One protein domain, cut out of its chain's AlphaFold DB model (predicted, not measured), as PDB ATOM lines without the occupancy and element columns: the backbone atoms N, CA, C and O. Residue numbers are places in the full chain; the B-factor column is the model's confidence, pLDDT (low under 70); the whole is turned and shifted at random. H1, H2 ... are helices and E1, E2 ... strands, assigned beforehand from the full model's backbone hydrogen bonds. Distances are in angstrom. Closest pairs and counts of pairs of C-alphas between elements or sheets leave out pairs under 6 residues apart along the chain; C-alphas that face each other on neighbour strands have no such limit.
ATOM      1  N   ASN A   2      99.514 136.400 189.045       34.88
ATOM      2  CA  ASN A   2     100.902 135.935 189.027       34.88
ATOM      3  C   ASN A   2     101.289 134.663 188.256       34.88
ATOM      4  O   ASN A   2     100.951 133.555 188.656       34.88
ATOM      5  N   ALA A   3     102.196 134.859 187.298       31.31
ATOM      6  CA  ALA A   3     103.320 133.963 187.050       31.31
ATOM      7  C   ALA A   3     104.500 134.807 186.538       31.31
ATOM      8  O   ALA A   3     104.691 134.936 185.335       31.31
ATOM      9  N   ASN A   4     105.255 135.435 187.446       42.16
ATOM     10  CA  ASN A   4     106.596 135.921 187.117       42.16
ATOM     11  C   ASN A   4     107.588 135.017 187.870       42.16
ATOM     12  O   ASN A   4     107.729 135.174 189.082       42.16
ATOM     13  N   PRO A   5     108.168 133.991 187.219       47.50
ATOM     14  CA  PRO A   5     108.932 132.951 187.906       47.50
ATOM     15  C   PRO A   5     110.370 133.365 188.262       47.50
ATOM     16  O   PRO A   5     111.084 132.573 188.871       47.50
ATOM     17  N   HIS A   6     110.802 134.588 187.930       60.81
ATOM     18  CA  HIS A   6     112.164 135.063 188.184       60.81
ATOM     19  C   HIS A   6     112.185 136.287 189.104       60.81
ATOM     20  O   HIS A   6     111.339 137.175 188.994       60.81
ATOM     21  N   ARG A   7     113.170 136.339 190.012       76.88
ATOM     22  CA  ARG A   7     113.394 137.493 190.895       76.88
ATOM     23  C   ARG A   7     113.733 138.743 190.069       76.88
ATOM     24  O   ARG A   7     114.503 138.684 189.106       76.88
ATOM     25  N   SER A   8     113.152 139.876 190.456       88.31
ATOM     26  CA  SER A   8     113.458 141.191 189.888       88.31
ATOM     27  C   SER A   8     114.894 141.617 190.218       88.31
ATOM     28  O   SER A   8     115.454 141.203 191.235       88.31
ATOM     29  N   ILE A   9     115.470 142.484 189.385       93.94
ATOM     30  CA  ILE A   9     116.754 143.147 189.638       93.94
ATOM     31  C   ILE A   9     116.547 144.199 190.723       93.94
ATOM     32  O   ILE A   9     115.591 144.979 190.683       93.94
ATOM     33  N   GLN A  10     117.449 144.204 191.694       96.25
ATOM     34  CA  GLN A  10     117.398 145.104 192.839       96.25
ATOM     35  C   GLN A  10     118.322 146.307 192.626       96.25
ATOM     36  O   GLN A  10     119.296 146.214 191.878       96.25
ATOM     37  N   GLN A  11     118.033 147.420 193.297       96.69
ATOM     38  CA  GLN A  11     118.794 148.666 193.213       96.69
ATOM     39  C   GLN A  11     119.348 149.082 194.577       96.69
ATOM     40  O   GLN A  11     118.736 148.839 195.620       96.69
ATOM     41  N   HIS A  12     120.499 149.750 194.562       98.06
ATOM     42  CA  HIS A  12     121.182 150.262 195.746       98.06
ATOM     43  C   HIS A  12     121.844 151.616 195.450       98.06
ATOM     44  O   HIS A  12     122.636 151.715 194.510       98.06
ATOM     45  N   TYR A  13     121.530 152.634 196.257       98.06
ATOM     46  CA  TYR A  13     122.138 153.969 196.214       98.06
ATOM     47  C   TYR A  13     122.986 154.227 197.461       98.06
ATOM     48  O   TYR A  13     122.522 154.027 198.587       98.06
ATOM     49  N   PHE A  14     124.201 154.735 197.265       97.50
ATOM     50  CA  PHE A  14     125.153 155.034 198.334       97.50
ATOM     51  C   PHE A  14     125.851 156.371 198.086       97.50
ATOM     52  O   PHE A  14     126.381 156.608 197.000       97.50
ATOM     53  N   THR A  15     125.861 157.237 199.095       95.75
ATOM     54  CA  THR A  15     126.539 158.541 199.058       95.75
ATOM     55  C   THR A  15     126.720 159.076 200.483       95.75
ATOM     56  O   THR A  15     126.340 158.420 201.456       95.75
ATOM     57  N   ARG A  16     127.331 160.253 200.623       93.00
ATOM     58  CA  ARG A  16     127.404 160.994 201.886       93.00
ATOM     59  C   ARG A  16     126.122 161.796 202.099       93.00
ATOM     60  O   ARG A  16     125.816 162.667 201.295       93.00
ATOM     61  N   GLU A  17     125.430 161.548 203.206       92.19
ATOM     62  CA  GLU A  17     124.162 162.212 203.540       92.19
ATOM     63  C   GLU A  17     124.004 162.404 205.064       92.19
ATOM     64  O   GLU A  17     124.790 161.866 205.852       92.19
ATOM     65  N   ARG A  18     123.006 163.193 205.496       90.69
ATOM     66  CA  ARG A  18     122.657 163.444 206.912       90.69
ATOM     67  C   ARG A  18     122.270 162.182 207.674       90.69
ATOM     68  O   ARG A  18     122.527 162.082 208.871       90.69
ATOM     69  N   GLU A  19     121.617 161.259 206.984       89.94
ATOM     70  CA  GLU A  19     121.228 159.947 207.480       89.94
ATOM     71  C   GLU A  19     121.174 158.943 206.322       89.94
ATOM     72  O   GLU A  19     121.053 159.318 205.159       89.94
ATOM     73  N   GLY A  20     121.227 157.658 206.653       91.19
ATOM     74  CA  GLY A  20     121.094 156.559 205.708       91.19
ATOM     75  C   GLY A  20     120.158 155.469 206.220       91.19
ATOM     76  O   GLY A  20     119.365 155.657 207.150       91.19
ATOM     77  N   VAL A  21     120.221 154.310 205.577       92.81
ATOM     78  CA  VAL A  21     119.470 153.104 205.936       92.81
ATOM     79  C   VAL A  21     120.051 152.454 207.195       92.81
ATOM     80  O   VAL A  21     119.298 151.879 207.980       92.81
ATOM     81  N   PHE A  22     121.366 152.550 207.420       93.81
ATOM     82  CA  PHE A  22     122.041 151.899 208.547       93.81
ATOM     83  C   PHE A  22     122.498 152.869 209.634       93.81
ATOM     84  O   PHE A  22     122.697 152.443 210.774       93.81
ATOM     85  N   ARG A  23     122.698 154.144 209.296       90.31
ATOM     86  CA  ARG A  23     123.195 155.184 210.201       90.31
ATOM     87  C   ARG A  23     122.216 156.348 210.294       90.31
ATOM     88  O   ARG A  23     121.626 156.759 209.304       90.31
ATOM     89  N   THR A  24     122.078 156.910 211.491       88.69
ATOM     90  CA  THR A  24     121.235 158.092 211.762       88.69
ATOM     91  C   THR A  24     122.048 159.385 211.876       88.69
ATOM     92  O   THR A  24     121.509 160.416 212.264       88.69
ATOM     93  N   ASN A  25     123.357 159.318 211.633       89.88
ATOM     94  CA  ASN A  25     124.286 160.438 211.694       89.88
ATOM     95  C   ASN A  25     124.947 160.672 210.334       89.88
ATOM     96  O   ASN A  25     125.022 159.759 209.512       89.88
ATOM     97  N   GLU A  26     125.476 161.883 210.152       89.12
ATOM     98  CA  GLU A  26     126.169 162.292 208.933       89.12
ATOM     99  C   GLU A  26     127.298 161.324 208.558       89.12
ATOM    100  O   GLU A  26     128.175 161.008 209.372       89.12
ATOM    101  N   GLY A  27     127.326 160.914 207.291       91.25
ATOM    102  CA  GLY A  27     128.434 160.163 206.719       91.25
ATOM    103  C   GLY A  27     128.063 159.438 205.433       91.25
ATOM    104  O   GLY A  27     126.953 159.564 204.927       91.25
ATOM    105  N   PHE A  28     129.016 158.670 204.906       94.12
ATOM    106  CA  PHE A  28     128.760 157.748 203.803       94.12
ATOM    107  C   PHE A  28     127.943 156.549 204.290       94.12
ATOM    108  O   PHE A  28     128.366 155.850 205.220       94.12
ATOM    109  N   ASP A  29     126.790 156.330 203.664       95.69
ATOM    110  CA  ASP A  29     125.912 155.195 203.925       95.69
ATOM    111  C   ASP A  29     125.026 154.888 202.705       95.69
ATOM    112  O   ASP A  29     124.954 155.651 201.737       95.69
ATOM    113  N   THR A  30     124.323 153.757 202.751       97.00
ATOM    114  CA  THR A  30     123.214 153.485 201.832       97.00
ATOM    115  C   THR A  30     122.098 154.494 202.083       97.00
ATOM    116  O   THR A  30     121.586 154.560 203.197       97.00
ATOM    117  N   VAL A  31     121.681 155.244 201.063       96.12
ATOM    118  CA  VAL A  31     120.612 156.258 201.184       96.12
ATOM    119  C   VAL A  31     119.254 155.739 200.721       96.12
ATOM    120  O   VAL A  31     118.227 156.126 201.273       96.12
ATOM    121  N   ALA A  32     119.238 154.815 199.758       97.06
ATOM    122  CA  ALA A  32     118.024 154.149 199.309       97.06
ATOM    123  C   ALA A  32     118.327 152.754 198.751       97.06
ATOM    124  O   ALA A  32     119.400 152.515 198.191       97.06
ATOM    125  N   VAL A  33     117.392 151.818 198.920       97.38
ATOM    126  CA  VAL A  33     117.591 150.419 198.525       97.38
ATOM    127  C   VAL A  33     116.281 149.720 198.166       97.38
ATOM    128  O   VAL A  33     115.224 150.036 198.715       97.38
ATOM    129  N   SER A  34     116.329 148.762 197.241       96.81
ATOM    130  CA  SER A  34     115.188 147.889 196.956       96.81
ATOM    131  C   SER A  34     114.929 146.905 198.108       96.81
ATOM    132  O   SER A  34     115.874 146.445 198.754       96.81
ATOM    133  N   PRO A  35     113.660 146.544 198.375       91.94
ATOM    134  CA  PRO A  35     113.290 145.735 199.539       91.94
ATOM    135  C   PRO A  35     113.837 144.299 199.510       91.94
ATOM    136  O   PRO A  35     113.907 143.664 200.559       91.94
ATOM    137  N   GLY A  36     114.223 143.777 198.341       90.62
ATOM    138  CA  GLY A  36     114.769 142.428 198.197       90.62
ATOM    139  C   GLY A  36     116.244 142.275 198.586       90.62
ATOM    140  O   GLY A  36     116.747 141.153 198.551       90.62
ATOM    141  N   LEU A  37     116.951 143.357 198.944       94.81
ATOM    142  CA  LEU A  37     118.360 143.298 199.348       94.81
ATOM    143  C   LEU A  37     118.522 143.143 200.861       94.81
ATOM    144  O   LEU A  37     118.082 143.976 201.650       94.81
ATOM    145  N   ASP A  38     119.230 142.086 201.255       94.69
ATOM    146  CA  ASP A  38     119.556 141.820 202.651       94.69
ATOM    147  C   ASP A  38     120.601 142.825 203.201       94.69
ATOM    148  O   ASP A  38     121.625 143.076 202.553       94.69
ATOM    149  N   PRO A  39     120.406 143.379 204.415       95.81
ATOM    150  CA  PRO A  39     121.359 144.280 205.068       95.81
ATOM    151  C   PRO A  39     122.804 143.781 205.164       95.81
ATOM    152  O   PRO A  39     123.735 144.581 205.033       95.81
ATOM    153  N   ALA A  40     123.021 142.489 205.427       96.25
ATOM    154  CA  ALA A  40     124.364 141.927 205.519       96.25
ATOM    155  C   ALA A  40     124.991 141.786 204.129       96.25
ATOM    156  O   ALA A  40     126.172 142.094 203.967       96.25
ATOM    157  N   PHE A  41     124.204 141.405 203.118       96.69
ATOM    158  CA  PHE A  41     124.655 141.417 201.725       96.69
ATOM    159  C   PHE A  41     125.103 142.816 201.287       96.69
ATOM    160  O   PHE A  41     126.194 142.962 200.747       96.69
ATOM    161  N   ILE A  42     124.332 143.865 201.590       97.56
ATOM    162  CA  ILE A  42     124.702 145.245 201.233       97.56
ATOM    163  C   ILE A  42     126.057 145.627 201.854       97.56
ATOM    164  O   ILE A  42     126.966 146.077 201.153       97.56
ATOM    165  N   LYS A  43     126.233 145.394 203.158       96.38
ATOM    166  CA  LYS A  43     127.473 145.756 203.867       96.38
ATOM    167  C   LYS A  43     128.689 144.946 203.414       96.38
ATOM    168  O   LYS A  43     129.785 145.494 203.343       96.38
ATOM    169  N   ASN A  44     128.510 143.659 203.117       95.50
ATOM    170  CA  ASN A  44     129.624 142.756 202.825       95.50
ATOM    171  C   ASN A  44     129.958 142.675 201.330       95.50
ATOM    172  O   ASN A  44     131.127 142.535 200.985       95.50
ATOM    173  N   ALA A  45     128.956 142.760 200.451       95.94
ATOM    174  CA  ALA A  45     129.118 142.564 199.012       95.94
ATOM    175  C   ALA A  45     129.046 143.866 198.203       95.94
ATOM    176  O   ALA A  45     129.698 143.934 197.171       95.94
ATOM    177  N   LEU A  46     128.310 144.894 198.652       97.56
ATOM    178  CA  LEU A  46     128.094 146.128 197.877       97.56
ATOM    179  C   LEU A  46     128.959 147.308 198.343       97.56
ATOM    180  O   LEU A  46     129.624 147.953 197.525       97.56
ATOM    181  N   HIS A  47     128.992 147.579 199.655       96.81
ATOM    182  CA  HIS A  47     129.764 148.683 200.253       96.81
ATOM    183  C   HIS A  47     131.264 148.675 199.899       96.81
ATOM    184  O   HIS A  47     131.780 149.755 199.615       96.81
ATOM    185  N   PRO A  48     131.983 147.530 199.818       95.44
ATOM    186  CA  PRO A  48     133.406 147.525 199.435       95.44
ATOM    187  C   PRO A  48     133.705 148.095 198.034       95.44
ATOM    188  O   PRO A  48     134.851 148.451 197.730       95.44
ATOM    189  N   TYR A  49     132.678 148.186 197.185       95.19
ATOM    190  CA  TYR A  49     132.741 148.740 195.832       95.19
ATOM    191  C   TYR A  49     132.108 150.137 195.727       95.19
ATOM    192  O   TYR A  49     132.095 150.710 194.642       95.19
ATOM    193  N   CYS A  50     131.645 150.715 196.839       95.69
ATOM    194  CA  CYS A  50     131.150 152.091 196.919       95.69
ATOM    195  C   CYS A  50     132.294 153.034 197.322       95.69
ATOM    196  O   CYS A  50     132.443 153.410 198.483       95.69
ATOM    197  N   PHE A  51     133.156 153.358 196.365       92.06
ATOM    198  CA  PHE A  51     134.332 154.204 196.559       92.06
ATOM    199  C   PHE A  51     134.665 154.910 195.245       92.06
ATOM    200  O   PHE A  51     134.366 154.397 194.165       92.06
ATOM    201  N   TYR A  52     135.321 156.063 195.338       92.38
ATOM    202  CA  TYR A  52     135.819 156.782 194.178       92.38
ATOM    203  C   TYR A  52     137.096 157.533 194.533       92.38
ATOM    204  O   TYR A  52     137.179 158.154 195.592       92.38
ATOM    205  N   LYS A  53     138.079 157.473 193.638       88.00
ATOM    206  CA  LYS A  53     139.294 158.289 193.673       88.00
ATOM    207  C   LYS A  53     139.433 158.923 192.301       88.00
ATOM    208  O   LYS A  53     139.564 158.190 191.323       88.00
ATOM    209  N   GLY A  54     139.329 160.247 192.244       85.06
ATOM    210  CA  GLY A  54     139.372 160.988 190.990       85.06
ATOM    211  C   GLY A  54     140.768 161.013 190.353       85.06
ATOM    212  O   GLY A  54     141.741 160.596 190.988       85.06
ATOM    213  N   PRO A  55     140.865 161.504 189.106       87.25
ATOM    214  CA  PRO A  55     142.139 161.762 188.441       87.25
ATOM    215  C   PRO A  55     143.028 162.713 189.251       87.25
ATOM    216  O   PRO A  55     142.530 163.694 189.805       87.25
ATOM    217  N   ARG A  56     144.343 162.468 189.290       80.75
ATOM    218  CA  ARG A  56     145.300 163.282 190.071       80.75
ATOM    219  C   ARG A  56     145.406 164.724 189.582       80.75
ATOM    220  O   ARG A  56     145.690 165.618 190.375       80.75
ATOM    221  N   ASP A  57     145.182 164.934 188.289       78.44
ATOM    222  CA  ASP A  57     145.318 166.238 187.639       78.44
ATOM    223  C   ASP A  57     144.063 167.124 187.790       78.44
ATOM    224  O   ASP A  57     144.058 168.271 187.341       78.44
ATOM    225  N   LEU A  58     142.998 166.621 188.433       82.38
ATOM    226  CA  LEU A  58     141.762 167.364 188.681       82.38
ATOM    227  C   LEU A  58     141.609 167.703 190.179       82.38
ATOM    228  O   LEU A  58     141.751 166.824 191.026       82.38
ATOM    229  N   PRO A  59     141.299 168.963 190.544       74.38
ATOM    230  CA  PRO A  59     141.176 169.376 191.943       74.38
ATOM    231  C   PRO A  59     139.929 168.779 192.615       74.38
ATOM    232  O   PRO A  59     138.873 168.718 192.012       74.38
ATOM    233  N   GLU A  60     139.991 168.401 193.891       65.81
ATOM    234  CA  GLU A  60     138.833 167.833 194.620       65.81
ATOM    235  C   GLU A  60     137.864 168.896 195.196       65.81
ATOM    236  O   GLU A  60     136.985 168.561 195.991       65.81
ATOM    237  N   SER A  61     138.023 170.185 194.867       60.09
ATOM    238  CA  SER A  61     137.232 171.294 195.431       60.09
ATOM    239  C   SER A  61     136.131 171.802 194.487       60.09
ATOM    240  O   SER A  61     136.226 171.678 193.269       60.09
ATOM    241  N   GLY A  62     135.086 172.418 195.056       55.53
ATOM    242  CA  GLY A  62     133.897 172.897 194.330       55.53
ATOM    243  C   GLY A  62     134.124 174.026 193.312       55.53
ATOM    244  O   GLY A  62     133.241 174.277 192.500       55.53
ATOM    245  N   ASP A  63     135.304 174.657 193.310       58.66
ATOM    246  CA  ASP A  63     135.726 175.645 192.296       58.66
ATOM    247  C   ASP A  63     136.428 174.992 191.082       58.66
ATOM    248  O   ASP A  63     136.963 175.679 190.208       58.66
ATOM    249  N   GLY A  64     136.482 173.656 191.050       61.47
ATOM    250  CA  GLY A  64     137.077 172.855 189.987       61.47
ATOM    251  C   GLY A  64     136.236 172.779 188.702       61.47
ATOM    252  O   GLY A  64     135.150 173.354 188.605       61.47
ATOM    253  N   PRO A  65     136.735 172.070 187.673       63.81
ATOM    254  CA  PRO A  65     135.980 171.825 186.449       63.81
ATOM    255  C   PRO A  65     134.660 171.085 186.730       63.81
ATOM    256  O   PRO A  65     134.499 170.434 187.759       63.81
ATOM    257  N   SER A  66     133.705 171.191 185.797       79.31
ATOM    258  CA  SER A  66     132.393 170.525 185.880       79.31
ATOM    259  C   SER A  66     132.518 169.045 186.266       79.31
ATOM    260  O   SER A  66     133.450 168.379 185.824       79.31
ATOM    261  N   GLU A  67     131.543 168.503 187.006       83.44
ATOM    262  CA  GLU A  67     131.477 167.071 187.362       83.44
ATOM    263  C   GLU A  67     131.657 166.141 186.151       83.44
ATOM    264  O   GLU A  67     132.251 165.075 186.276       83.44
ATOM    265  N   ALA A  68     131.240 166.578 184.957       84.06
ATOM    266  CA  ALA A  68     131.417 165.841 183.705       84.06
ATOM    267  C   ALA A  68     132.887 165.657 183.270       84.06
ATOM    268  O   ALA A  68     133.161 164.839 182.396       84.06
ATOM    269  N   ALA A  69     133.831 166.410 183.844       86.75
ATOM    270  CA  ALA A  69     135.265 166.255 183.599       86.75
ATOM    271  C   ALA A  69     135.865 165.039 184.330       86.75
ATOM    272  O   ALA A  69     136.933 164.563 183.944       86.75
ATOM    273  N   TYR A  70     135.184 164.531 185.365       90.75
ATOM    274  CA  TYR A  70     135.623 163.373 186.137       90.75
ATOM    275  C   TYR A  70     135.054 162.094 185.507       90.75
ATOM    276  O   TYR A  70     133.842 162.003 185.290       90.75
ATOM    277  N   PRO A  71     135.883 161.077 185.224       92.50
ATOM    278  CA  PRO A  71     135.400 159.810 184.691       92.50
ATOM    279  C   PRO A  71     134.499 159.110 185.700       92.50
ATOM    280  O   PRO A  71     134.827 159.020 186.882       92.50
ATOM    281  N   ALA A  72     133.401 158.525 185.236       93.38
ATOM    282  CA  ALA A  72     132.684 157.550 186.045       93.38
ATOM    283  C   ALA A  72     133.557 156.302 186.292       93.38
ATOM    284  O   ALA A  72     134.495 156.026 185.550       93.38
ATOM    285  N   ALA A  73     133.227 155.513 187.309       94.81
ATOM    286  CA  ALA A  73     133.817 154.201 187.552       94.81
ATOM    287  C   ALA A  73     132.716 153.136 187.487       94.81
ATOM    288  O   ALA A  73     131.959 152.954 188.442       94.81
ATOM    289  N   LEU A  74     132.607 152.442 186.352       95.69
ATOM    290  CA  LEU A  74     131.736 151.281 186.202       95.69
ATOM    291  C   LEU A  74     132.448 150.043 186.762       95.69
ATOM    292  O   LEU A  74     133.573 149.720 186.387       95.69
ATOM    293  N   SER A  75     131.756 149.323 187.634       96.44
ATOM    294  CA  SER A  75     132.165 148.051 188.213       96.44
ATOM    295  C   SER A  75     131.202 146.947 187.783       96.44
ATOM    296  O   SER A  75     129.984 147.105 187.854       96.44
ATOM    297  N   VAL A  76     131.751 145.819 187.343       97.56
ATOM    298  CA  VAL A  76     131.002 144.597 187.030       97.56
ATOM    299  C   VAL A  76     131.672 143.457 187.774       97.56
ATOM    300  O   VAL A  76     132.853 143.205 187.558       97.56
ATOM    301  N   TYR A  77     130.968 142.770 188.667       97.38
ATOM    302  CA  TYR A  77     131.554 141.659 189.422       97.38
ATOM    303  C   TYR A  77     130.507 140.636 189.851       97.38
ATOM    304  O   TYR A  77     129.300 140.865 189.771       97.38
ATOM    305  N   HIS A  78     130.985 139.478 190.295       96.50
ATOM    306  CA  HIS A  78     130.141 138.403 190.799       96.50
ATOM    307  C   HIS A  78     130.311 138.298 192.305       96.50
ATOM    308  O   HIS A  78     131.421 138.045 192.772       96.50
ATOM    309  N   ALA A  79     129.223 138.498 193.042       95.38
ATOM    310  CA  ALA A  79     129.208 138.336 194.486       95.38
ATOM    311  C   ALA A  79     129.306 136.850 194.877       95.38
ATOM    312  O   ALA A  79     129.046 135.955 194.067       95.38
ATOM    313  N   ASP A  80     129.656 136.578 196.137       93.44
ATOM    314  CA  ASP A  80     129.840 135.212 196.654       93.44
ATOM    315  C   ASP A  80     128.570 134.354 196.588       93.44
ATOM    316  O   ASP A  80     128.645 133.133 196.462       93.44
ATOM    317  N   ASN A  81     127.393 134.985 196.626       91.88
ATOM    318  CA  ASN A  81     126.108 134.307 196.460       91.88
ATOM    319  C   ASN A  81     125.782 133.961 194.989       91.88
ATOM    320  O   ASN A  81     124.754 133.346 194.727       91.88
ATOM    321  N   GLY A  82     126.643 134.342 194.040       92.62
ATOM    322  CA  GLY A  82     126.478 134.106 192.606       92.62
ATOM    323  C   GLY A  82     125.811 135.247 191.834       92.62
ATOM    324  O   GLY A  82     125.840 135.213 190.598       92.62
ATOM    325  N   ASP A  83     125.262 136.256 192.518       95.44
ATOM    326  CA  ASP A  83     124.619 137.404 191.878       95.44
ATOM    327  C   ASP A  83     125.630 138.233 191.079       95.44
ATOM    328  O   ASP A  83     126.815 138.336 191.414       95.44
ATOM    329  N   LEU A  84     125.155 138.831 189.990       97.44
ATOM    330  CA  LEU A  84     125.923 139.758 189.171       97.44
ATOM    331  C   LEU A  84     125.607 141.186 189.615       97.44
ATOM    332  O   LEU A  84     124.455 141.607 189.580       97.44
ATOM    333  N   VAL A  85     126.634 141.946 189.985       97.56
ATOM    334  CA  VAL A  85     126.495 143.358 190.347       97.56
ATOM    335  C   VAL A  85     127.067 144.227 189.237       97.56
ATOM    336  O   VAL A  85     128.188 143.999 188.781       97.56
ATOM    337  N   ILE A  86     126.290 145.227 188.821       97.06
ATOM    338  CA  ILE A  86     126.683 146.249 187.850       97.06
ATOM    339  C   ILE A  86     126.501 147.601 188.535       97.06
ATOM    340  O   ILE A  86     125.373 148.029 188.778       97.06
ATOM    341  N   GLY A  87     127.600 148.256 188.893       96.69
ATOM    342  CA  GLY A  87     127.587 149.512 189.636       96.69
ATOM    343  C   GLY A  87     128.305 150.631 188.917       96.69
ATOM    344  O   GLY A  87     129.342 150.385 188.319       96.69
ATOM    345  N   GLN A  88     127.809 151.856 189.024       96.38
ATOM    346  CA  GLN A  88     128.522 153.052 188.599       96.38
ATOM    347  C   GLN A  88     128.733 153.976 189.792       96.38
ATOM    348  O   GLN A  88     127.782 154.282 190.516       96.38
ATOM    349  N   THR A  89     129.967 154.442 189.951       96.56
ATOM    350  CA  THR A  89     130.315 155.492 190.905       96.56
ATOM    351  C   THR A  89     130.750 156.749 190.164       96.56
ATOM    352  O   THR A  89     131.543 156.665 189.226       96.56
ATOM    353  N   VAL A  90     130.244 157.910 190.571       94.69
ATOM    354  CA  VAL A  90     130.573 159.213 189.979       94.69
ATOM    355  C   VAL A  90     131.029 160.203 191.043       94.69
ATOM    356  O   VAL A  90     130.602 160.124 192.196       94.69
ATOM    357  N   TYR A  91     131.889 161.138 190.648       92.88
ATOM    358  CA  TYR A  91     132.270 162.277 191.477       92.88
ATOM    359  C   TYR A  91     131.092 163.239 191.651       92.88
ATOM    360  O   TYR A  91     130.373 163.515 190.691       92.88
ATOM    361  N   THR A  92     130.932 163.785 192.854       89.25
ATOM    362  CA  THR A  92     129.978 164.860 193.137       89.25
ATOM    363  C   THR A  92     130.732 166.042 193.733       89.25
ATOM    364  O   THR A  92     131.398 165.911 194.763       89.25
ATOM    365  N   SER A  93     130.612 167.205 193.097       83.06
ATOM    366  CA  SER A  93     131.315 168.448 193.451       83.06
ATOM    367  C   SER A  93     130.967 168.960 194.847       83.06
ATOM    368  O   SER A  93     131.789 169.604 195.500       83.06
ATOM    369  N   SER A  94     129.763 168.638 195.316       82.31
ATOM    370  CA  SER A  94     129.284 168.974 196.646       82.31
ATOM    371  C   SER A  94     128.405 167.866 197.229       82.31
ATOM    372  O   SER A  94     127.604 167.250 196.529       82.31
ATOM    373  N   ASP A  95     128.582 167.597 198.518       82.06
ATOM    374  CA  ASP A  95     127.700 166.763 199.326       82.06
ATOM    375  C   ASP A  95     126.435 167.533 199.745       82.06
ATOM    376  O   ASP A  95     126.224 168.690 199.374       82.06
ATOM    377  N   PHE A  96     125.597 166.916 200.582       79.88
ATOM    378  CA  PHE A  96     124.361 167.517 201.095       79.88
ATOM    379  C   PHE A  96     124.552 168.856 201.843       79.88
ATOM    380  O   PHE A  96     123.574 169.566 202.102       79.88
ATOM    381  N   THR A  97     125.782 169.197 202.256       79.56
ATOM    382  CA  THR A  97     126.099 170.481 202.904       79.56
ATOM    383  C   THR A  97     126.452 171.575 201.902       79.56
ATOM    384  O   THR A  97     126.433 172.751 202.265       79.56
ATOM    385  N   GLY A  98     126.796 171.214 200.663       78.88
ATOM    386  CA  GLY A  98     127.329 172.146 199.674       78.88
ATOM    387  C   GLY A  98     128.825 172.454 199.840       78.88
ATOM    388  O   GLY A  98     129.363 173.231 199.061       78.88
ATOM    389  N   GLN A  99     129.500 171.915 200.867       74.25
ATOM    390  CA  GLN A  99     130.821 172.405 201.301       74.25
ATOM    391  C   GLN A  99     131.996 171.494 200.935       74.25
ATOM    392  O   GLN A  99     133.147 171.929 201.000       74.25
ATOM    393  N   ARG A 100     131.742 170.220 200.628       80.00
ATOM    394  CA  ARG A 100     132.784 169.214 200.382       80.00
ATOM    395  C   ARG A 100     132.401 168.354 199.200       80.00
ATOM    396  O   ARG A 100     131.232 168.022 199.065       80.00
ATOM    397  N   SER A 101     133.378 167.940 198.410       84.88
ATOM    398  CA  SER A 101     133.157 166.911 197.407       84.88
ATOM    399  C   SER A 101     132.836 165.557 198.049       84.88
ATOM    400  O   SER A 101     133.167 165.278 199.208       84.88
ATOM    401  N   ALA A 102     132.152 164.716 197.284       91.19
ATOM    402  CA  ALA A 102     131.792 163.354 197.645       91.19
ATOM    403  C   ALA A 102     131.732 162.484 196.378       91.19
ATOM    404  O   ALA A 102     132.256 162.849 195.322       91.19
ATOM    405  N   PHE A 103     131.112 161.313 196.486       94.56
ATOM    406  CA  PHE A 103     130.794 160.477 195.340       94.56
ATOM    407  C   PHE A 103     129.429 159.830 195.526       94.56
ATOM    408  O   PHE A 103     129.009 159.552 196.652       94.56
ATOM    409  N   PHE A 104     128.778 159.530 194.409       96.38
ATOM    410  CA  PHE A 104     127.506 158.828 194.372       96.38
ATOM    411  C   PHE A 104     127.677 157.478 193.682       96.38
ATOM    412  O   PHE A 104     128.261 157.406 192.604       96.38
ATOM    413  N   THR A 105     127.180 156.407 194.299       98.19
ATOM    414  CA  THR A 105     127.180 155.053 193.730       98.19
ATOM    415  C   THR A 105     125.753 154.578 193.492       98.19
ATOM    416  O   THR A 105     124.945 154.567 194.421       98.19
ATOM    417  N   HIS A 106     125.474 154.095 192.281       97.88
ATOM    418  CA  HIS A 106     124.284 153.308 191.964       97.88
ATOM    419  C   HIS A 106     124.686 151.904 191.516       97.88
ATOM    420  O   HIS A 106     125.470 151.753 190.585       97.88
ATOM    421  N   GLN A 107     124.122 150.875 192.149       98.06
ATOM    422  CA  GLN A 107     124.304 149.472 191.780       98.06
ATOM    423  C   GLN A 107     122.987 148.775 191.436       98.06
ATOM    424  O   GLN A 107     122.020 148.850 192.195       98.06
ATOM    425  N   TYR A 108     123.013 148.020 190.339       97.19
ATOM    426  CA  TYR A 108     122.030 147.005 189.986       97.19
ATOM    427  C   TYR A 108     122.528 145.626 190.421       97.19
ATOM    428  O   TYR A 108     123.661 145.247 190.115       97.19
ATOM    429  N   VAL A 109     121.674 144.855 191.098       97.19
ATOM    430  CA  VAL A 109     121.963 143.480 191.528       97.19
ATOM    431  C   VAL A 109     121.076 142.522 190.745       97.19
ATOM    432  O   VAL A 109     119.866 142.437 190.973       97.19
ATOM    433  N   VAL A 110     121.689 141.834 189.786       96.00
ATOM    434  CA  VAL A 110     121.054 140.840 188.922       96.00
ATOM    435  C   VAL A 110     121.137 139.469 189.601       96.00
ATOM    436  O   VAL A 110     122.250 138.989 189.839       96.00
ATOM    437  N   PRO A 111     119.993 138.817 189.877       94.56
ATOM    438  CA  PRO A 111     119.975 137.500 190.503       94.56
ATOM    439  C   PRO A 111     120.766 136.460 189.708       94.56
ATOM    440  O   PRO A 111     120.747 136.463 188.470       94.56
ATOM    441  N   SER A 112     121.431 135.548 190.417       94.00
ATOM    442  CA  SER A 112     122.269 134.499 189.824       94.00
ATOM    443  C   SER A 112     121.566 133.684 188.726       94.00
ATOM    444  O   SER A 112     122.197 133.343 187.724       94.00
ATOM    445  N   GLU A 113     120.253 133.452 188.837       92.69
ATOM    446  CA  GLU A 113     119.457 132.685 187.869       92.69
ATOM    447  C   GLU A 113     119.296 133.402 186.520       92.69
ATOM    448  O   GLU A 113     119.031 132.761 185.507       92.69
ATOM    449  N   ARG A 114     119.463 134.729 186.499       91.94
ATOM    450  CA  ARG A 114     119.310 135.582 185.307       91.94
ATOM    451  C   ARG A 114     120.637 136.065 184.736       91.94
ATOM    452  O   ARG A 114     120.671 136.679 183.674       91.94
ATOM    453  N   LYS A 115     121.749 135.797 185.418       91.62
ATOM    454  CA  LYS A 115     123.084 136.292 185.058       91.62
ATOM    455  C   LYS A 115     123.491 135.948 183.618       91.62
ATOM    456  O   LYS A 115     124.065 136.792 182.930       91.62
ATOM    457  N   ASP A 116     123.166 134.752 183.129       91.69
ATOM    458  CA  ASP A 116     123.512 134.339 181.760       91.69
ATOM    459  C   ASP A 116     122.783 135.160 180.679       91.69
ATOM    460  O   ASP A 116     123.351 135.389 179.611       91.69
ATOM    461  N   GLU A 117     121.585 135.688 180.967       91.25
ATOM    462  CA  GLU A 117     120.851 136.607 180.074       91.25
ATOM    463  C   GLU A 117     121.609 137.925 179.849       91.25
ATOM    464  O   GLU A 117     121.363 138.634 178.871       91.25
ATOM    465  N   TRP A 118     122.502 138.279 180.774       91.88
ATOM    466  CA  TRP A 118     123.297 139.503 180.740       91.88
ATOM    467  C   TRP A 118     124.688 139.241 180.167       91.88
ATOM    468  O   TRP A 118     125.165 139.989 179.322       91.88
ATOM    469  N   LEU A 119     125.334 138.141 180.556       93.44
ATOM    470  CA  LEU A 119     126.696 137.824 180.110       93.44
ATOM    471  C   LEU A 119     126.793 137.410 178.638       93.44
ATOM    472  O   LEU A 119     127.841 137.589 178.009       93.44
ATOM    473  N   ARG A 120     125.717 136.850 178.073       91.81
ATOM    474  CA  ARG A 120     125.651 136.529 176.638       91.81
ATOM    475  C   ARG A 120     125.541 137.777 175.757       91.81
ATOM    476  O   ARG A 120     125.910 137.701 174.590       91.81
ATOM    477  N   HIS A 121     125.127 138.900 176.345       89.94
ATOM    478  CA  HIS A 121     124.812 140.166 175.690       89.94
ATOM    479  C   HIS A 121     125.624 141.316 176.313       89.94
ATOM    480  O   HIS A 121     125.094 142.058 177.144       89.94
ATOM    481  N   PRO A 122     126.917 141.481 175.962       90.75
ATOM    482  CA  PRO A 122     127.808 142.449 176.611       90.75
ATOM    483  C   PRO A 122     127.316 143.904 176.582       90.75
ATOM    484  O   PRO A 122     127.681 144.698 177.451       90.75
ATOM    485  N   GLU A 123     126.443 144.268 175.642       89.12
ATOM    486  CA  GLU A 123     125.742 145.555 175.618       89.12
ATOM    487  C   GLU A 123     124.906 145.822 176.876       89.12
ATOM    488  O   GLU A 123     124.798 146.971 177.297       89.12
ATOM    489  N   ARG A 124     124.368 144.784 177.523       90.81
ATOM    490  CA  ARG A 124     123.620 144.915 178.783       90.81
ATOM    491  C   ARG A 124     124.526 145.247 179.968       90.81
ATOM    492  O   ARG A 124     124.038 145.708 180.989       90.81
ATOM    493  N   LEU A 125     125.837 145.041 179.841       92.62
ATOM    494  CA  LEU A 125     126.821 145.358 180.878       92.62
ATOM    495  C   LEU A 125     127.457 146.725 180.625       92.62
ATOM    496  O   LEU A 125     127.429 147.605 181.479       92.62
ATOM    497  N   PHE A 126     128.019 146.908 179.429       93.25
ATOM    498  CA  PHE A 126     128.889 148.047 179.127       93.25
ATOM    499  C   PHE A 126     128.169 149.183 178.399       93.25
ATOM    500  O   PHE A 126     128.621 150.324 178.453       93.25
ATOM    501  N   ALA A 127     127.021 148.913 177.770       90.06
ATOM    502  CA  ALA A 127     126.150 149.943 177.199       90.06
ATOM    503  C   ALA A 127     124.962 150.274 178.103       90.06
ATOM    504  O   ALA A 127     124.041 150.957 177.661       90.06
ATOM    505  N   LEU A 128     124.971 149.820 179.358       89.25
ATOM    506  CA  LEU A 128     123.901 150.118 180.298       89.25
ATOM    507  C   LEU A 128     123.877 151.617 180.629       89.25
ATOM    508  O   LEU A 128     124.881 152.187 181.076       89.25
ATOM    509  N   GLY A 129     122.735 152.250 180.354       83.06
ATOM    510  CA  GLY A 129     122.412 153.610 180.781       83.06
ATOM    511  C   GLY A 129     121.575 153.628 182.063       83.06
ATOM    512  O   GLY A 129     121.401 152.609 182.726       83.06
ATOM    513  N   GLY A 130     121.040 154.801 182.412       85.62
ATOM    514  CA  GLY A 130     120.075 154.925 183.512       85.62
ATOM    515  C   GLY A 130     120.663 154.804 184.915       85.62
ATOM    516  O   GLY A 130     119.937 154.503 185.858       85.62
ATOM    517  N   PHE A 131     121.968 155.007 185.085       93.31
ATOM    518  CA  PHE A 131     122.538 155.132 186.419       93.31
ATOM    519  C   PHE A 131     122.202 156.509 187.003       93.31
ATOM    520  O   PHE A 131     122.462 157.528 186.367       93.31
ATOM    521  N   ALA A 132     121.624 156.544 188.206       93.69
ATOM    522  CA  ALA A 132     121.490 157.779 188.959       93.69
ATOM    523  C   ALA A 132     122.876 158.310 189.354       93.69
ATOM    524  O   ALA A 132     123.768 157.537 189.705       93.69
ATOM    525  N   THR A 133     123.033 159.629 189.306       92.38
ATOM    526  CA  THR A 133     124.246 160.347 189.732       92.38
ATOM    527  C   THR A 133     124.017 161.184 190.991       92.38
ATOM    528  O   THR A 133     124.961 161.712 191.568       92.38
ATOM    529  N   SER A 134     122.764 161.293 191.432       91.44
ATOM    530  CA  SER A 134     122.339 161.963 192.656       91.44
ATOM    531  C   SER A 134     121.019 161.359 193.146       91.44
ATOM    532  O   SER A 134     120.339 160.634 192.414       91.44
ATOM    533  N   TYR A 135     120.652 161.645 194.397       91.19
ATOM    534  CA  TYR A 135     119.388 161.206 194.979       91.19
ATOM    535  C   TYR A 135     118.858 162.230 195.979       91.19
ATOM    536  O   TYR A 135     119.617 162.732 196.804       91.19
ATOM    537  N   ASP A 136     117.557 162.508 195.922       89.38
ATOM    538  CA  ASP A 136     116.876 163.327 196.921       89.38
ATOM    539  C   ASP A 136     116.282 162.424 198.006       89.38
ATOM    540  O   ASP A 136     115.321 161.689 197.768       89.38
ATOM    541  N   ILE A 137     116.841 162.499 199.215       85.75
ATOM    542  CA  ILE A 137     116.409 161.683 200.355       85.75
ATOM    543  C   ILE A 137     114.944 161.934 200.757       85.75
ATOM    544  O   ILE A 137     114.318 161.059 201.357       85.75
ATOM    545  N   ALA A 138     114.349 163.073 200.370       88.12
ATOM    546  CA  ALA A 138     112.927 163.341 200.588       88.12
ATOM    547  C   ALA A 138     112.007 162.363 199.831       88.12
ATOM    548  O   ALA A 138     110.847 162.195 200.208       88.12
ATOM    549  N   GLN A 139     112.521 161.670 198.808       90.62
ATOM    550  CA  GLN A 139     111.802 160.629 198.066       90.62
ATOM    551  C   GLN A 139     111.691 159.302 198.843       90.62
ATOM    552  O   GLN A 139     111.002 158.380 198.407       90.62
ATOM    553  N   GLY A 140     112.315 159.210 200.023       92.12
ATOM    554  CA  GLY A 140     112.282 158.045 200.905       92.12
ATOM    555  C   GLY A 140     113.513 157.149 200.759       92.12
ATOM    556  O   GLY A 140     114.425 157.432 199.995       92.12
ATOM    557  N   LYS A 141     113.558 156.046 201.514       94.31
ATOM    558  CA  LYS A 141     114.712 155.119 201.548       94.31
ATOM    559  C   LYS A 141     114.490 153.827 200.740       94.31
ATOM    560  O   LYS A 141     115.323 152.924 200.783       94.31
ATOM    561  N   SER A 142     113.365 153.707 200.030       95.31
ATOM    562  CA  SER A 142     112.983 152.497 199.288       95.31
ATOM    563  C   SER A 142     112.998 152.745 197.782       95.31
ATOM    564  O   SER A 142     112.378 153.693 197.309       95.31
ATOM    565  N   LEU A 143     113.689 151.878 197.037       94.94
ATOM    566  CA  LEU A 143     113.764 151.917 195.574       94.94
ATOM    567  C   LEU A 143     112.875 150.838 194.942       94.94
ATOM    568  O   LEU A 143     112.746 149.745 195.505       94.94
ATOM    569  N   PRO A 144     112.303 151.086 193.750       93.00
ATOM    570  CA  PRO A 144     111.553 150.063 193.036       93.00
ATOM    571  C   PRO A 144     112.468 148.916 192.595       93.00
ATOM    572  O   PRO A 144     113.654 149.109 192.325       93.00
ATOM    573  N   GLU A 145     111.912 147.715 192.493       93.00
ATOM    574  CA  GLU A 145     112.567 146.615 191.788       93.00
ATOM    575  C   GLU A 145     112.354 146.767 190.276       93.00
ATOM    576  O   GLU A 145     111.288 147.207 189.839       93.00
ATOM    577  N   ILE A 146     113.340 146.383 189.463       91.00
ATOM    578  CA  ILE A 146     113.283 146.539 188.003       91.00
ATOM    579  C   ILE A 146     113.426 145.177 187.327       91.00
ATOM    580  O   ILE A 146     114.222 144.337 187.733       91.00
ATOM    581  N   HIS A 147     112.661 144.924 186.265       86.00
ATOM    582  CA  HIS A 147     112.804 143.678 185.510       86.00
ATOM    583  C   HIS A 147     114.027 143.699 184.581       86.00
ATOM    584  O   HIS A 147     114.816 142.755 184.588       86.00
ATOM    585  N   ASP A 148     114.184 144.760 183.789       84.88
ATOM    586  CA  ASP A 148     115.312 144.969 182.875       84.88
ATOM    587  C   ASP A 148     115.629 146.474 182.766       84.88
ATOM    588  O   ASP A 148     114.922 147.199 182.061       84.88
ATOM    589  N   PRO A 149     116.672 146.967 183.458       81.50
ATOM    590  CA  PRO A 149     117.102 148.359 183.364       81.50
ATOM    591  C   PRO A 149     117.438 148.815 181.936       81.50
ATOM    592  O   PRO A 149     117.171 149.966 181.592       81.50
ATOM    593  N   SER A 150     117.942 147.925 181.069       77.88
ATOM    594  CA  SER A 150     118.272 148.271 179.676       77.88
ATOM    595  C   SER A 150     117.019 148.601 178.865       77.88
ATOM    596  O   SER A 150     117.042 149.488 178.016       77.88
ATOM    597  N   ALA A 151     115.911 147.908 179.141       74.56
ATOM    598  CA  ALA A 151     114.630 148.150 178.482       74.56
ATOM    599  C   ALA A 151     113.955 149.447 178.958       74.56
ATOM    600  O   ALA A 151     113.221 150.071 178.195       74.56
ATOM    601  N   VAL A 152     114.196 149.852 180.209       74.69
ATOM    602  CA  VAL A 152     113.591 151.054 180.807       74.69
ATOM    603  C   VAL A 152     114.351 152.318 180.410       74.69
ATOM    604  O   VAL A 152     113.733 153.316 180.045       74.69
ATOM    605  N   TYR A 153     115.683 152.282 180.472       77.12
ATOM    606  CA  TYR A 153     116.521 153.475 180.321       77.12
ATOM    607  C   TYR A 153     117.291 153.532 178.995       77.12
ATOM    608  O   TYR A 153     117.928 154.541 178.698       77.12
ATOM    609  N   GLY A 154     117.220 152.473 178.184       74.12
ATOM    610  CA  GLY A 154     117.942 152.369 176.922       74.12
ATOM    611  C   GLY A 154     119.449 152.169 177.099       74.12
ATOM    612  O   GLY A 154     119.956 151.862 178.182       74.12
ATOM    613  N   HIS A 155     120.176 152.336 175.994       79.81
ATOM    614  CA  HIS A 155     121.626 152.169 175.953       79.81
ATOM    615  C   HIS A 155     122.357 153.513 175.991       79.81
ATOM    616  O   HIS A 155     122.009 154.441 175.263       79.81
ATOM    617  N   SER A 156     123.415 153.587 176.799       77.19
ATOM    618  CA  SER A 156     124.332 154.727 176.849       77.19
ATOM    619  C   SER A 156     125.141 154.854 175.553       77.19
ATOM    620  O   SER A 156     125.612 153.848 175.014       77.19
ATOM    621  N   GLU A 157     125.376 156.091 175.095       71.88
ATOM    622  CA  GLU A 157     126.295 156.397 173.983       71.88
ATOM    623  C   GLU A 157     127.704 155.837 174.236       71.88
ATOM    624  O   GLU A 157     128.330 155.311 173.318       71.88
ATOM    625  N   ALA A 158     128.170 155.874 175.490       66.56
ATOM    626  CA  ALA A 158     129.512 155.447 175.886       66.56
ATOM    627  C   ALA A 158     129.788 153.966 175.579       66.56
ATOM    628  O   ALA A 158     130.921 153.600 175.293       66.56
ATOM    629  N   GLY A 159     128.758 153.114 175.596       63.81
ATOM    630  CA  GLY A 159     128.895 151.688 175.304       63.81
ATOM    631  C   GLY A 159     128.335 151.263 173.951       63.81
ATOM    632  O   GLY A 159     128.233 150.058 173.706       63.81
TER     633      GLY A 159
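This is residues 2 to 159 of the 897 residues of an uncharacterized protein of Paenibacillus validus (UniProt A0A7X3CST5). A twisted five-stranded sheet curls round helix H1 on one face, while the long stretch of residues 127 to 148 crosses the other face and folds back. Short helices H2 and H3 lie towards one end of E4. The 158 printed residues hold, in order, E1 E2 H1 E3 E4 E5 H2 H3 H4; the sheet, E2 - E1 - E5 - E4 - E3, is antiparallel. The class is mixed, with under half of the residues in named elements; the whole is compact, radius of gyration of the C-alphas 15.9 A, spans 51 by 36 by 27 A.

E1, residues 10 to 17, begins at C-alpha 10 (117.398, 145.104, 192.839). E2 is 27 to 33 and H1 39 to 49, 15.3 A long. E3 is 73 to 78, E4 84 to 92, 25.7 A, and E5 102 to 110, 26.4 A. H2 is 112 to 119, H3 123 to 126, and H4 149 to 153, ending at C-alpha 153 (116.521, 153.475, 180.321).

E1 and E2 form a hairpin, N 13 to O 32 at 2.9 A. E1 pairs with E5, N 12 to O 107 at 3.0 A. E3, E4 and E5 form a meander, each strand the antiparallel neighbour of the one before: N 75 to O 87 is 2.7 A, N 88 to O 106 2.8 A. H1 is on one face, two layers, helix over sheet; the C-alphas of Leu 46 and Gln 107, its closest to E5, are 7.9 A apart. H2 and H3 only graze the sheet and only just touch, only at the corner, with 3 pairs of C-alphas within 8 A, the closest Trp 118 and Arg 124, 5.8 A. H4 is not on the sheet. H4 has its O i to N i+4 pair within hydrogen-bond range, H1 4 of 7, H2 1 of 4 with 3 of 5 O i to N i+3 pairs; H3 is too short.

The C-alphas of Asn 2 and Asp 57, the farthest apart, are 53.8 A apart. The printed part has no cut. The links H1 to E3 and H3 to H4 are long. Residues 2 to 6, 60 to 65 and 158 to 159 have pLDDT under 70.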